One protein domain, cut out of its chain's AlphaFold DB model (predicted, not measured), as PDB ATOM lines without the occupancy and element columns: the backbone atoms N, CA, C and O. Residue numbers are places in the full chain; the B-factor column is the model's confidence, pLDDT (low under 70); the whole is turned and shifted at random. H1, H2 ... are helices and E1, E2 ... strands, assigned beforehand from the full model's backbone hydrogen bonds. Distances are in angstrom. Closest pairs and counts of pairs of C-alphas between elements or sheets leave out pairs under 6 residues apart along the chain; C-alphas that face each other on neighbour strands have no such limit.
ATOM      1  N   THR A   7     147.759 269.607 340.229       95.81
ATOM      2  CA  THR A   7     146.373 269.508 339.761       95.81
ATOM      3  C   THR A   7     146.336 268.679 338.498       95.81
ATOM      4  O   THR A   7     147.172 268.843 337.603       95.81
ATOM      5  N   VAL A   8     145.369 267.774 338.455       95.19
ATOM      6  CA  VAL A   8     145.184 266.826 337.369       95.19
ATOM      7  C   VAL A   8     143.748 266.880 336.879       95.19
ATOM      8  O   VAL A   8     142.832 267.135 337.658       95.19
ATOM      9  N   ASP A   9     143.575 266.629 335.592       95.62
ATOM     10  CA  ASP A   9     142.296 266.355 334.951       95.62
ATOM     11  C   ASP A   9     142.349 264.929 334.392       95.62
ATOM     12  O   ASP A   9     143.294 264.562 333.684       95.62
ATOM     13  N   ILE A  10     141.358 264.116 334.752       92.81
ATOM     14  CA  ILE A  10     141.141 262.789 334.185       92.81
ATOM     15  C   ILE A  10     139.719 262.745 333.636       92.81
ATOM     16  O   ILE A  10     138.754 262.727 334.395       92.81
ATOM     17  N   ASP A  11     139.594 262.732 332.308       90.00
ATOM     18  CA  ASP A  11     138.314 262.665 331.590       90.00
ATOM     19  C   ASP A  11     137.270 263.717 332.065       90.00
ATOM     20  O   ASP A  11     136.065 263.467 332.044       90.00
ATOM     21  N   GLY A  12     137.716 264.912 332.477       92.06
ATOM     22  CA  GLY A  12     136.876 266.009 332.975       92.06
ATOM     23  C   GLY A  12     136.697 266.043 334.498       92.06
ATOM     24  O   GLY A  12     136.055 266.962 335.013       92.06
ATOM     25  N   HIS A  13     137.266 265.080 335.225       95.00
ATOM     26  CA  HIS A  13     137.298 265.066 336.684       95.00
ATOM     27  C   HIS A  13     138.604 265.679 337.181       95.00
ATOM     28  O   HIS A  13     139.695 265.197 336.872       95.00
ATOM     29  N   VAL A  14     138.490 266.754 337.963       96.38
ATOM     30  CA  VAL A  14     139.646 267.528 338.426       96.38
ATOM     31  C   VAL A  14     139.917 267.252 339.895       96.38
ATOM     32  O   VAL A  14     139.035 267.418 340.738       96.38
ATOM     33  N   ALA A  15     141.157 266.887 340.209       97.31
ATOM     34  CA  ALA A  15     141.625 266.712 341.577       97.31
ATOM     35  C   ALA A  15     143.015 267.319 341.771       97.31
ATOM     36  O   ALA A  15     143.801 267.452 340.832       97.31
ATOM     37  N   SER A  16     143.313 267.681 343.013       96.88
ATOM     38  CA  SER A  16     144.547 268.353 343.389       96.88
ATOM     39  C   SER A  16     145.140 267.767 344.663       96.88
ATOM     40  O   SER A  16     144.421 267.258 345.522       96.88
ATOM     41  N   TRP A  17     146.453 267.907 344.806       96.44
ATOM     42  CA  TRP A  17     147.199 267.692 346.046       96.44
ATOM     43  C   TRP A  17     147.961 268.970 346.382       96.44
ATOM     44  O   TRP A  17     148.536 269.570 345.479       96.44
ATOM     45  N   ASP A  18     147.945 269.407 347.640       93.19
ATOM     46  CA  ASP A  18     148.478 270.713 348.067       93.19
ATOM     47  C   ASP A  18     149.787 270.648 348.873       93.19
ATOM     48  O   ASP A  18     150.236 271.650 349.436       93.19
ATOM     49  N   GLY A  19     150.401 269.468 348.939       90.25
ATOM     50  CA  GLY A  19     151.529 269.182 349.817       90.25
ATOM     51  C   GLY A  19     151.160 268.295 351.003       90.25
ATOM     52  O   GLY A  19     152.059 267.757 351.642       90.25
ATOM     53  N   HIS A  20     149.871 268.192 351.343       88.81
ATOM     54  CA  HIS A  20     149.400 267.463 352.523       88.81
ATOM     55  C   HIS A  20     148.181 266.594 352.210       88.81
ATOM     56  O   HIS A  20     148.155 265.421 352.576       88.81
ATOM     57  N   ASP A  21     147.178 267.148 351.529       92.31
ATOM     58  CA  ASP A  21     145.880 266.504 351.346       92.31
ATOM     59  C   ASP A  21     145.392 266.541 349.894       92.31
ATOM     60  O   ASP A  21     145.736 267.420 349.103       92.31
ATOM     61  N   PHE A  22     144.538 265.570 349.556       96.38
ATOM     62  CA  PHE A  22     143.852 265.504 348.265       96.38
ATOM     63  C   PHE A  22     142.496 266.218 348.324       96.38
ATOM     64  O   PHE A  22     141.707 265.983 349.249       96.38
ATOM     65  N   THR A  23     142.205 267.040 347.314       96.81
ATOM     66  CA  THR A  23     140.961 267.816 347.157       96.81
ATOM     67  C   THR A  23     140.451 267.772 345.710       96.81
ATOM     68  O   THR A  23     141.177 267.356 344.812       96.81
ATOM     69  N   GLY A  24     139.200 268.182 345.474       96.12
ATOM     70  CA  GLY A  24     138.574 268.189 344.146       96.12
ATOM     71  C   GLY A  24     137.478 267.134 344.007       96.12
ATOM     72  O   GLY A  24     136.659 266.978 344.916       96.12
ATOM     73  N   ASP A  25     137.444 266.449 342.865       97.69
ATOM     74  CA  ASP A  25     136.439 265.436 342.552       97.69
ATOM     75  C   ASP A  25     136.412 264.307 343.612       97.69
ATOM     76  O   ASP A  25     137.455 263.712 343.907       97.69
ATOM     77  N   PRO A  26     135.243 263.992 344.208       96.62
ATOM     78  CA  PRO A  26     135.161 263.040 345.313       96.62
ATOM     79  C   PRO A  26     135.589 261.613 344.968       96.62
ATOM     80  O   PRO A  26     136.099 260.914 345.845       96.62
ATOM     81  N   GLU A  27     135.362 261.150 343.735       94.25
ATOM     82  CA  GLU A  27     135.711 259.784 343.339       94.25
ATOM     83  C   GLU A  27     137.219 259.652 343.159       94.25
ATOM     84  O   GLU A  27     137.819 258.735 343.725       94.25
ATOM     85  N   LEU A  28     137.832 260.623 342.480       95.44
ATOM     86  CA  LEU A  28     139.283 260.733 342.337       95.44
ATOM     87  C   LEU A  28     139.983 260.845 343.691       95.44
ATOM     88  O   LEU A  28     140.940 260.124 343.961       95.44
ATOM     89  N   VAL A  29     139.493 261.722 344.571       97.38
ATOM     90  CA  VAL A  29     140.072 261.921 345.907       97.38
ATOM     91  C   VAL A  29     139.955 260.655 346.751       97.38
ATOM     92  O   VAL A  29     140.910 260.285 347.439       97.38
ATOM     93  N   ARG A  30     138.801 259.973 346.716       96.94
ATOM     94  CA  ARG A  30     138.618 258.697 347.419       96.94
ATOM     95  C   ARG A  30     139.620 257.662 346.921       96.94
ATOM     96  O   ARG A  30     140.232 256.976 347.737       96.94
ATOM     97  N   GLU A  31     139.797 257.575 345.609       96.69
ATOM     98  CA  GLU A  31     140.700 256.617 344.985       96.69
ATOM     99  C   GLU A  31     142.171 256.912 345.296       96.69
ATOM    100  O   GLU A  31     142.900 256.013 345.707       96.69
ATOM    101  N   ALA A  32     142.591 258.176 345.215       96.94
ATOM    102  CA  ALA A  32     143.944 258.602 345.566       96.94
ATOM    103  C   ALA A  32     144.287 258.293 347.031       96.94
ATOM    104  O   ALA A  32     145.381 257.812 347.347       96.94
ATOM    105  N   ARG A  33     143.329 258.510 347.943       97.31
ATOM    106  CA  ARG A  33     143.480 258.150 349.360       97.31
ATOM    107  C   ARG A  33     143.571 256.639 349.549       97.31
ATOM    108  O   ARG A  33     144.438 256.191 350.293       97.31
ATOM    109  N   ALA A  34     142.725 255.861 348.875       97.25
ATOM    110  CA  ALA A  34     142.787 254.402 348.934       97.25
ATOM    111  C   ALA A  34     144.140 253.880 348.422       97.25
ATOM    112  O   ALA A  34     144.785 253.090 349.106       97.25
ATOM    113  N   ALA A  35     144.618 254.389 347.283       96.62
ATOM    114  CA  ALA A  35     145.910 254.022 346.709       96.62
ATOM    115  C   ALA A  35     147.078 254.332 347.651       96.62
ATOM    116  O   ALA A  35     147.976 253.507 347.802       96.62
ATOM    117  N   THR A  36     147.021 255.479 348.330       96.69
ATOM    118  CA  THR A  36     148.007 255.877 349.343       96.69
ATOM    119  C   THR A  36     147.999 254.944 350.557       96.69
ATOM    120  O   THR A  36     149.053 254.523 351.018       96.69
ATOM    121  N   ILE A  37     146.820 254.602 351.089       96.19
ATOM    122  CA  ILE A  37     146.692 253.721 352.265       96.19
ATOM    123  C   ILE A  37     147.197 252.307 351.957       96.19
ATOM    124  O   ILE A  37     147.793 251.656 352.812       96.19
ATOM    125  N   GLU A  38     146.943 251.832 350.742       95.31
ATOM    126  CA  GLU A  38     147.313 250.492 350.290       95.31
ATOM    127  C   GLU A  38     148.770 250.392 349.812       95.31
ATOM    128  O   GLU A  38     149.241 249.280 349.581       95.31
ATOM    129  N   GLY A  39     149.477 251.518 349.643       93.12
ATOM    130  CA  GLY A  39     150.816 251.547 349.045       93.12
ATOM    131  C   GLY A  39     150.814 251.035 347.602       93.12
ATOM    132  O   GLY A  39     151.700 250.285 347.193       93.12
ATOM    133  N   ARG A  40     149.769 251.357 346.827       95.44
ATOM    134  CA  ARG A  40     149.620 250.844 345.460       95.44
ATOM    135  C   ARG A  40     150.707 251.392 344.545       95.44
ATOM    136  O   ARG A  40     150.934 252.594 344.491       95.44
ATOM    137  N   THR A  41     151.313 250.516 343.749       95.81
ATOM    138  CA  THR A  41     152.132 250.934 342.607       95.81
ATOM    139  C   THR A  41     151.223 251.271 341.429       95.81
ATOM    140  O   THR A  41     150.428 250.433 341.001       95.81
ATOM    141  N   VAL A  42     151.329 252.496 340.922       93.25
ATOM    142  CA  VAL A  42     150.517 253.023 339.822       93.25
ATOM    143  C   VAL A  42     151.426 253.405 338.664       93.25
ATOM    144  O   VAL A  42     152.415 254.112 338.853       93.25
ATOM    145  N   ASP A  43     151.067 252.971 337.458       89.75
ATOM    146  CA  ASP A  43     151.771 253.367 336.243       89.75
ATOM    147  C   ASP A  43     151.357 254.778 335.812       89.75
ATOM    148  O   ASP A  43     150.327 254.989 335.159       89.75
ATOM    149  N   ILE A  44     152.194 255.766 336.128       85.56
ATOM    150  CA  ILE A  44     152.016 257.129 335.632       85.56
ATOM    151  C   ILE A  44     152.241 257.113 334.112       85.56
ATOM    152  O   ILE A  44     153.227 256.567 333.611       85.56
ATOM    153  N   PHE A  45     151.274 257.659 333.367       79.69
ATOM    154  CA  PHE A  45     151.205 257.618 331.899       79.69
ATOM    155  C   PHE A  45     151.252 256.204 331.272       79.69
ATOM    156  O   PHE A  45     151.382 256.086 330.055       79.69
ATOM    157  N   GLY A  46     151.087 255.138 332.067       77.38
ATOM    158  CA  GLY A  46     151.048 253.747 331.600       77.38
ATOM    159  C   GLY A  46     152.411 253.058 331.450       77.38
ATOM    160  O   GLY A  46     152.483 252.024 330.792       77.38
ATOM    161  N   PHE A  47     153.495 253.633 331.982       80.31
ATOM    162  CA  PHE A  47     154.835 253.027 331.882       80.31
ATOM    163  C   PHE A  47     155.821 253.415 332.995       80.31
ATOM    164  O   PHE A  47     156.914 252.852 333.034       80.31
ATOM    165  N   PHE A  48     155.471 254.341 333.895       85.62
ATOM    166  CA  PHE A  48     156.295 254.657 335.065       85.62
ATOM    167  C   PHE A  48     155.642 254.159 336.354       85.62
ATOM    168  O   PHE A  48     154.782 254.864 336.887       85.62
ATOM    169  N   PRO A  49     156.046 252.988 336.875       90.88
ATOM    170  CA  PRO A  49     155.515 252.477 338.129       90.88
ATOM    171  C   PRO A  49     156.027 253.327 339.293       90.88
ATOM    172  O   PRO A  49     157.232 253.401 339.543       90.88
ATOM    173  N   VAL A  50     155.108 253.962 340.015       94.06
ATOM    174  CA  VAL A  50     155.402 254.772 341.202       94.06
ATOM    175  C   VAL A  50     154.475 254.346 342.336       94.06
ATOM    176  O   VAL A  50     153.278 254.161 342.133       94.06
ATOM    177  N   GLU A  51     155.026 254.168 343.535       96.50
ATOM    178  CA  GLU A  51     154.228 253.907 344.736       96.50
ATOM    179  C   GLU A  51     153.433 255.158 345.132       96.50
ATOM    180  O   GLU A  51     153.983 256.256 345.219       96.50
ATOM    181  N   ALA A  52     152.130 254.996 345.345       96.25
ATOM    182  CA  ALA A  52     151.227 256.071 345.717       96.25
ATOM    183  C   ALA A  52     151.425 256.487 347.181       96.25
ATOM    184  O   ALA A  52     151.379 255.661 348.091       96.25
ATOM    185  N   SER A  53     151.578 257.789 347.411       94.75
ATOM    186  CA  SER A  53     151.697 258.383 348.745       94.75
ATOM    187  C   SER A  53     151.269 259.843 348.727       94.75
ATOM    188  O   SER A  53     151.358 260.501 347.701       94.75
ATOM    189  N   ALA A  54     150.866 260.386 349.874       92.69
ATOM    190  CA  ALA A  54     150.621 261.820 350.041       92.69
ATOM    191  C   ALA A  54     151.844 262.586 350.582       92.69
ATOM    192  O   ALA A  54     151.753 263.792 350.786       92.69
ATOM    193  N   GLY A  55     152.954 261.898 350.880       91.19
ATOM    194  CA  GLY A  55     154.134 262.493 351.521       91.19
ATOM    195  C   GLY A  55     155.192 263.037 350.559       91.19
ATOM    196  O   GLY A  55     156.095 263.745 350.998       91.19
ATOM    197  N   ASP A  56     155.091 262.707 349.273       92.56
ATOM    198  CA  ASP A  56     156.034 263.118 348.235       92.56
ATOM    199  C   ASP A  56     155.271 263.560 346.972       92.56
ATOM    200  O   ASP A  56     154.296 262.904 346.606       92.56
ATOM    201  N   PRO A  57     155.688 264.635 346.281       93.50
ATOM    202  CA  PRO A  57     155.015 265.145 345.086       93.50
ATOM    203  C   PRO A  57     154.861 264.127 343.945       93.50
ATOM    204  O   PRO A  57     153.802 264.049 343.324       93.50
ATOM    205  N   VAL A  58     155.891 263.331 343.649       93.69
ATOM    206  CA  VAL A  58     155.837 262.343 342.558       93.69
ATOM    207  C   VAL A  58     154.930 261.179 342.956       93.69
ATOM    208  O   VAL A  58     154.119 260.710 342.156       93.69
ATOM    209  N   GLN A  59     154.996 260.761 344.217       95.25
ATOM    210  CA  GLN A  59     154.107 259.728 344.752       95.25
ATOM    211  C   GLN A  59     152.649 260.210 344.863       95.25
ATOM    212  O   GLN A  59     151.718 259.433 344.640       95.25
ATOM    213  N   ALA A  60     152.427 261.501 345.125       95.50
ATOM    214  CA  ALA A  60     151.100 262.113 345.151       95.50
ATOM    215  C   ALA A  60     150.501 262.204 343.749       95.50
ATOM    216  O   ALA A  60     149.302 261.980 343.572       95.50
ATOM    217  N   LEU A  61     151.331 262.450 342.731       95.12
ATOM    218  CA  LEU A  61     150.917 262.330 341.337       95.12
ATOM    219  C   LEU A  61     150.482 260.894 341.002       95.12
ATOM    220  O   LEU A  61     149.463 260.710 340.337       95.12
ATOM    221  N   ALA A  62     151.211 259.884 341.488       95.50
ATOM    222  CA  ALA A  62     150.839 258.480 341.313       95.50
ATOM    223  C   ALA A  62     149.489 258.162 341.973       95.50
ATOM    224  O   ALA A  62     148.632 257.529 341.358       95.50
ATOM    225  N   ALA A  63     149.265 258.668 343.190       96.62
ATOM    226  CA  ALA A  63     147.986 258.544 343.881       96.62
ATOM    227  C   ALA A  63     146.840 259.182 343.076       96.62
ATOM    228  O   ALA A  63     145.803 258.555 342.878       96.62
ATOM    229  N   LEU A  64     147.037 260.394 342.545       95.25
ATOM    230  CA  LEU A  64     146.050 261.080 341.701       95.25
ATOM    231  C   LEU A  64     145.776 260.341 340.379       95.25
ATOM    232  O   LEU A  64     144.656 260.371 339.878       95.25
ATOM    233  N   ALA A  65     146.770 259.643 339.829       94.50
ATOM    234  CA  ALA A  65     146.623 258.844 338.614       94.50
ATOM    235  C   ALA A  65     145.925 257.488 338.840       94.50
ATOM    236  O   ALA A  65     145.545 256.838 337.866       94.50
ATOM    237  N   ALA A  66     145.740 257.052 340.093       93.94
ATOM    238  CA  ALA A  66     145.250 255.713 340.429       93.94
ATOM    239  C   ALA A  66     143.844 255.408 339.886       93.94
ATOM    240  O   ALA A  66     143.534 254.249 339.619       93.94
ATOM    241  N   TRP A  67     143.009 256.436 339.705       91.56
ATOM    242  CA  TRP A  67     141.642 256.281 339.201       91.56
ATOM    243  C   TRP A  67     141.583 255.855 337.733       91.56
ATOM    244  O   TRP A  67     140.751 255.026 337.370       91.56
ATOM    245  N   ASN A  68     142.491 256.363 336.898       88.75
ATOM    246  CA  ASN A  68     142.625 255.921 335.512       88.75
ATOM    247  C   ASN A  68     144.097 256.002 335.069       88.75
ATOM    248  O   ASN A  68     144.517 256.991 334.449       88.75
ATOM    249  N   PRO A  69     144.903 254.976 335.402       82.44
ATOM    250  CA  PRO A  69     146.320 254.962 335.072       82.44
ATOM    251  C   PRO A  69     146.519 255.101 333.559       82.44
ATOM    252  O   PRO A  69     145.957 254.351 332.762       82.44
ATOM    253  N   GLY A  70     147.307 256.093 333.147       78.25
ATOM    254  CA  GLY A  70     147.593 256.355 331.733       78.25
ATOM    255  C   GLY A  70     146.705 257.391 331.034       78.25
ATOM    256  O   GLY A  70     147.062 257.814 329.936       78.25
ATOM    257  N   ARG A  71     145.608 257.861 331.645       82.38
ATOM    258  CA  ARG A  71     144.722 258.914 331.089       82.38
ATOM    259  C   ARG A  71     144.731 260.200 331.914       82.38
ATOM    260  O   ARG A  71     143.709 260.821 332.171       82.38
ATOM    261  N   LEU A  72     145.922 260.595 332.326       88.69
ATOM    262  CA  LEU A  72     146.178 261.739 333.188       88.69
ATOM    263  C   LEU A  72     146.565 262.971 332.361       88.69
ATOM    264  O   LEU A  72     147.502 262.897 331.565       88.69
ATOM    265  N   PHE A  73     145.943 264.119 332.620       91.19
ATOM    266  CA  PHE A  73     146.444 265.423 332.185       91.19
ATOM    267  C   PHE A  73     146.872 266.254 333.392       91.19
ATOM    268  O   PHE A  73     146.053 266.640 334.219       91.19
ATOM    269  N   VAL A  74     148.167 266.554 333.493       92.00
ATOM    270  CA  VAL A  74     148.697 267.423 334.550       92.00
ATOM    271  C   VAL A  74     148.512 268.877 334.126       92.00
ATOM    272  O   VAL A  74     149.119 269.322 333.154       92.00
ATOM    273  N   THR A  75     147.666 269.616 334.840       93.31
ATOM    274  CA  THR A  75     147.346 271.023 334.536       93.31
ATOM    275  C   THR A  75     148.157 271.997 335.384       93.31
ATOM    276  O   THR A  75     148.405 273.128 334.967       93.31
ATOM    277  N   GLN A  76     148.621 271.550 336.552       93.38
ATOM    278  CA  GLN A  76     149.538 272.287 337.409       93.38
ATOM    279  C   GLN A  76     150.468 271.307 338.124       93.38
ATOM    280  O   GLN A  76     150.016 270.276 338.617       93.38
ATOM    281  N   ALA A  77     151.756 271.633 338.206       92.44
ATOM    282  CA  ALA A  77     152.737 270.848 338.945       92.44
ATOM    283  C   ALA A  77     153.883 271.731 339.463       92.44
ATOM    284  O   ALA A  77     154.219 272.733 338.822       92.44
ATOM    285  N   PRO A  78     154.513 271.368 340.596       91.12
ATOM    286  CA  PRO A  78     155.753 271.995 341.033       91.12
ATOM    287  C   PRO A  78     156.915 271.630 340.094       91.12
ATOM    288  O   PRO A  78     156.887 270.615 339.394       91.12
ATOM    289  N   ALA A  79     157.970 272.451 340.108       89.38
ATOM    290  CA  ALA A  79     159.121 272.306 339.212       89.38
ATOM    291  C   ALA A  79     159.824 270.943 339.333       89.38
ATOM    292  O   ALA A  79     160.345 270.436 338.345       89.38
ATOM    293  N   GLU A  80     159.820 270.341 340.523       89.94
ATOM    294  CA  GLU A  80     160.389 269.012 340.769       89.94
ATOM    295  C   GLU A  80     159.627 267.904 340.026       89.94
ATOM    296  O   GLU A  80     160.251 267.067 339.383       89.94
ATOM    297  N   VAL A  81     158.290 267.951 340.020       91.12
ATOM    298  CA  VAL A  81     157.446 266.996 339.287       91.12
ATOM    299  C   VAL A  81     157.600 267.210 337.786       91.12
ATOM    300  O   VAL A  81     157.739 266.240 337.051       91.12
ATOM    301  N   ALA A  82     157.638 268.462 337.321       89.75
ATOM    302  CA  ALA A  82     157.882 268.761 335.910       89.75
ATOM    303  C   ALA A  82     159.257 268.248 335.444       89.75
ATOM    304  O   ALA A  82     159.354 267.608 334.403       89.75
ATOM    305  N   SER A  83     160.302 268.462 336.251       90.44
ATOM    306  CA  SER A  83     161.662 267.988 335.953       90.44
ATOM    307  C   SER A  83     161.736 266.461 335.940       90.44
ATOM    308  O   SER A  83     162.354 265.884 335.050       90.44
ATOM    309  N   TRP A  84     161.068 265.804 336.895       90.88
ATOM    310  CA  TRP A  84     160.955 264.349 336.930       90.88
ATOM    311  C   TRP A  84     160.246 263.810 335.682       90.88
ATOM    312  O   TRP A  84     160.722 262.852 335.079       90.88
ATOM    313  N   LEU A  85     159.150 264.447 335.250       87.62
ATOM    314  CA  LEU A  85     158.440 264.074 334.025       87.62
ATOM    315  C   LEU A  85     159.326 264.229 332.785       87.62
ATOM    316  O   LEU A  85     159.412 263.293 331.990       87.62
ATOM    317  N   ASP A  86     160.011 265.361 332.633       88.56
ATOM    318  CA  ASP A  86     160.907 265.613 331.501       88.56
ATOM    319  C   ASP A  86     162.035 264.576 331.423       88.56
ATOM    320  O   ASP A  86     162.322 264.047 330.344       88.56
ATOM    321  N   GLU A  87     162.653 264.237 332.559       86.56
ATOM    322  CA  GLU A  87     163.672 263.188 332.639       86.56
ATOM    323  C   GLU A  87     163.089 261.819 332.270       86.56
ATOM    324  O   GLU A  87     163.658 261.095 331.448       86.56
ATOM    325  N   ALA A  88     161.927 261.481 332.823       82.31
ATOM    326  CA  ALA A  88     161.258 260.217 332.573       82.31
ATOM    327  C   ALA A  88     160.947 260.051 331.069       82.31
ATOM    328  O   ALA A  88     161.349 259.059 330.446       82.31
ATOM    329  N   PHE A  89     160.321 261.047 330.436       82.75
ATOM    330  CA  PHE A  89     160.036 261.028 328.997       82.75
ATOM    331  C   PHE A  89     161.305 261.029 328.134       82.75
ATOM    332  O   PHE A  89     161.349 260.320 327.124       82.75
ATOM    333  N   SER A  90     162.350 261.756 328.534       83.94
ATOM    334  CA  SER A  90     163.640 261.761 327.829       83.94
ATOM    335  C   SER A  90     164.304 260.386 327.858       83.94
ATOM    336  O   SER A  90     164.749 259.894 326.820       83.94
ATOM    337  N   ASN A  91     164.299 259.715 329.013       75.75
ATOM    338  CA  ASN A  91     164.827 258.359 329.166       75.75
ATOM    339  C   ASN A  91     164.056 257.345 328.310       75.75
ATOM    340  O   ASN A  91     164.665 256.448 327.730       75.75
ATOM    341  N   ARG A  92     162.736 257.520 328.149       67.56
ATOM    342  CA  ARG A  92     161.930 256.699 327.231       67.56
ATOM    343  C   ARG A  92     162.253 256.962 325.759       67.56
ATOM    344  O   ARG A  92     162.304 256.021 324.974       67.56
ATOM    345  N   ALA A  93     162.458 258.216 325.363       63.19
ATOM    346  CA  ALA A  93     162.853 258.549 323.994       63.19
ATOM    347  C   ALA A  93     164.275 258.058 323.661       63.19
ATOM    348  O   ALA A  93     164.586 257.799 322.500       63.19
ATOM    349  N   CYS A  94     165.125 257.906 324.681       47.91
ATOM    350  CA  CYS A  94     166.513 257.477 324.553       47.91
ATOM    351  C   CYS A  94     166.696 255.951 324.479       47.91
ATOM    352  O   CYS A  94     167.829 255.508 324.331       47.91
ATOM    353  N   VAL A  95     165.636 255.129 324.547       53.22
ATOM    354  CA  VAL A  95     165.751 253.677 324.309       53.22
ATOM    355  C   VAL A  95     165.905 253.451 322.794       53.22
ATOM    356  O   VAL A  95     164.913 253.532 322.063       53.22
TER     357      VAL A  95
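AT A GLANCE: This is residues 7 to 95 of the 103 residues of an uncharacterized protein of Pseudactinotalea sp. HY160 (UniProt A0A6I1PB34). A four-strand sheet forms a wall with H1 and H2 over one face; H2 lies in the middle, between this sheet and the small hairpin E4 and E5. H3 follows the edge strand E6, touches H2 with its early residues 80 to 84, and carries the printed part out to one end of its longest axis. The 89 printed residues include three named helices and six named strands, in the order E1 E2 E3 H1 E4 E5 H2 E6 H3. The sheet runs E3 E2 E1 E6, antiparallel throughout, and the class is mixed, helices and strands. The whole is compact, with a radius of gyration of the C-alphas of 12.0 A, yet elongated in outline, spanning 38 by 24 by 23 A.

IN THESE COORDINATES: Find C-alpha 7 at (146.373, 269.508, 339.761), where E1, residues 7 to 10, begins. E2, residues 13 to 17, is 13.9 A long, and E3 holds residues 22 to 24. At C-alpha 26, (135.161, 263.040, 345.313), H1 begins; it runs 18.2 A to residue 38. Next come E4, residues 41 to 44, E5, residues 48 to 51, and H2, residues 57 to 65, 12.3 A long. E6 is residues 73 to 76. H3, residues 79 to 93, runs 20.9 A to C-alpha 93 at (162.853, 258.549, 323.994).

HOW THE PARTS SIT: Begin with the meander E1 E2 E3, each strand the antiparallel neighbour of the one before: look for N 8 and O 15 at 2.9 A, and N 16 and O 23 at 2.8 A. E6 is the neighbour of E1, with N 9 and O 73 2.8 A apart. H1 and H2 on the same face make two layers, helices on one face of a sheet. H1 lies over E3 and E2 at a height of 9.7 A and stands up from the sheet; H2, at 7.9 A, is only just over E2 and E1, with 3 C-alphas on each. H1 and H2 touch at a steep tilt of 58 degrees, opposite ways; their closest C-alphas, of Ala 32 and Ala 63, are 4.4 A apart. E4 and E5 form a hairpin, with N 42 and O 50 2.8 A apart; the closest C-alphas of E4 and H2 are those of Val 42 and Ala 62, 5.7 A. H3 is not on the four-strand sheet; with residues 80 to 84 alone it touches H2, about perpendicular, but only just, at 70.2 degrees, the closest C-alphas being those of Val 58 and Val 81, 5.9 A. In H1, H2 and H3 every O i to N i+4 pair is within hydrogen-bond range.

THE WHOLE: The C-alphas farthest apart, those of Pro 26 and Val 95, are 38.3 A apart. The printed part has no cut and no long link; H2 to E6, 7 residues, is short. Mean pLDDT of the printed part is 90.4; look at residues 92 to 95 for values under 70.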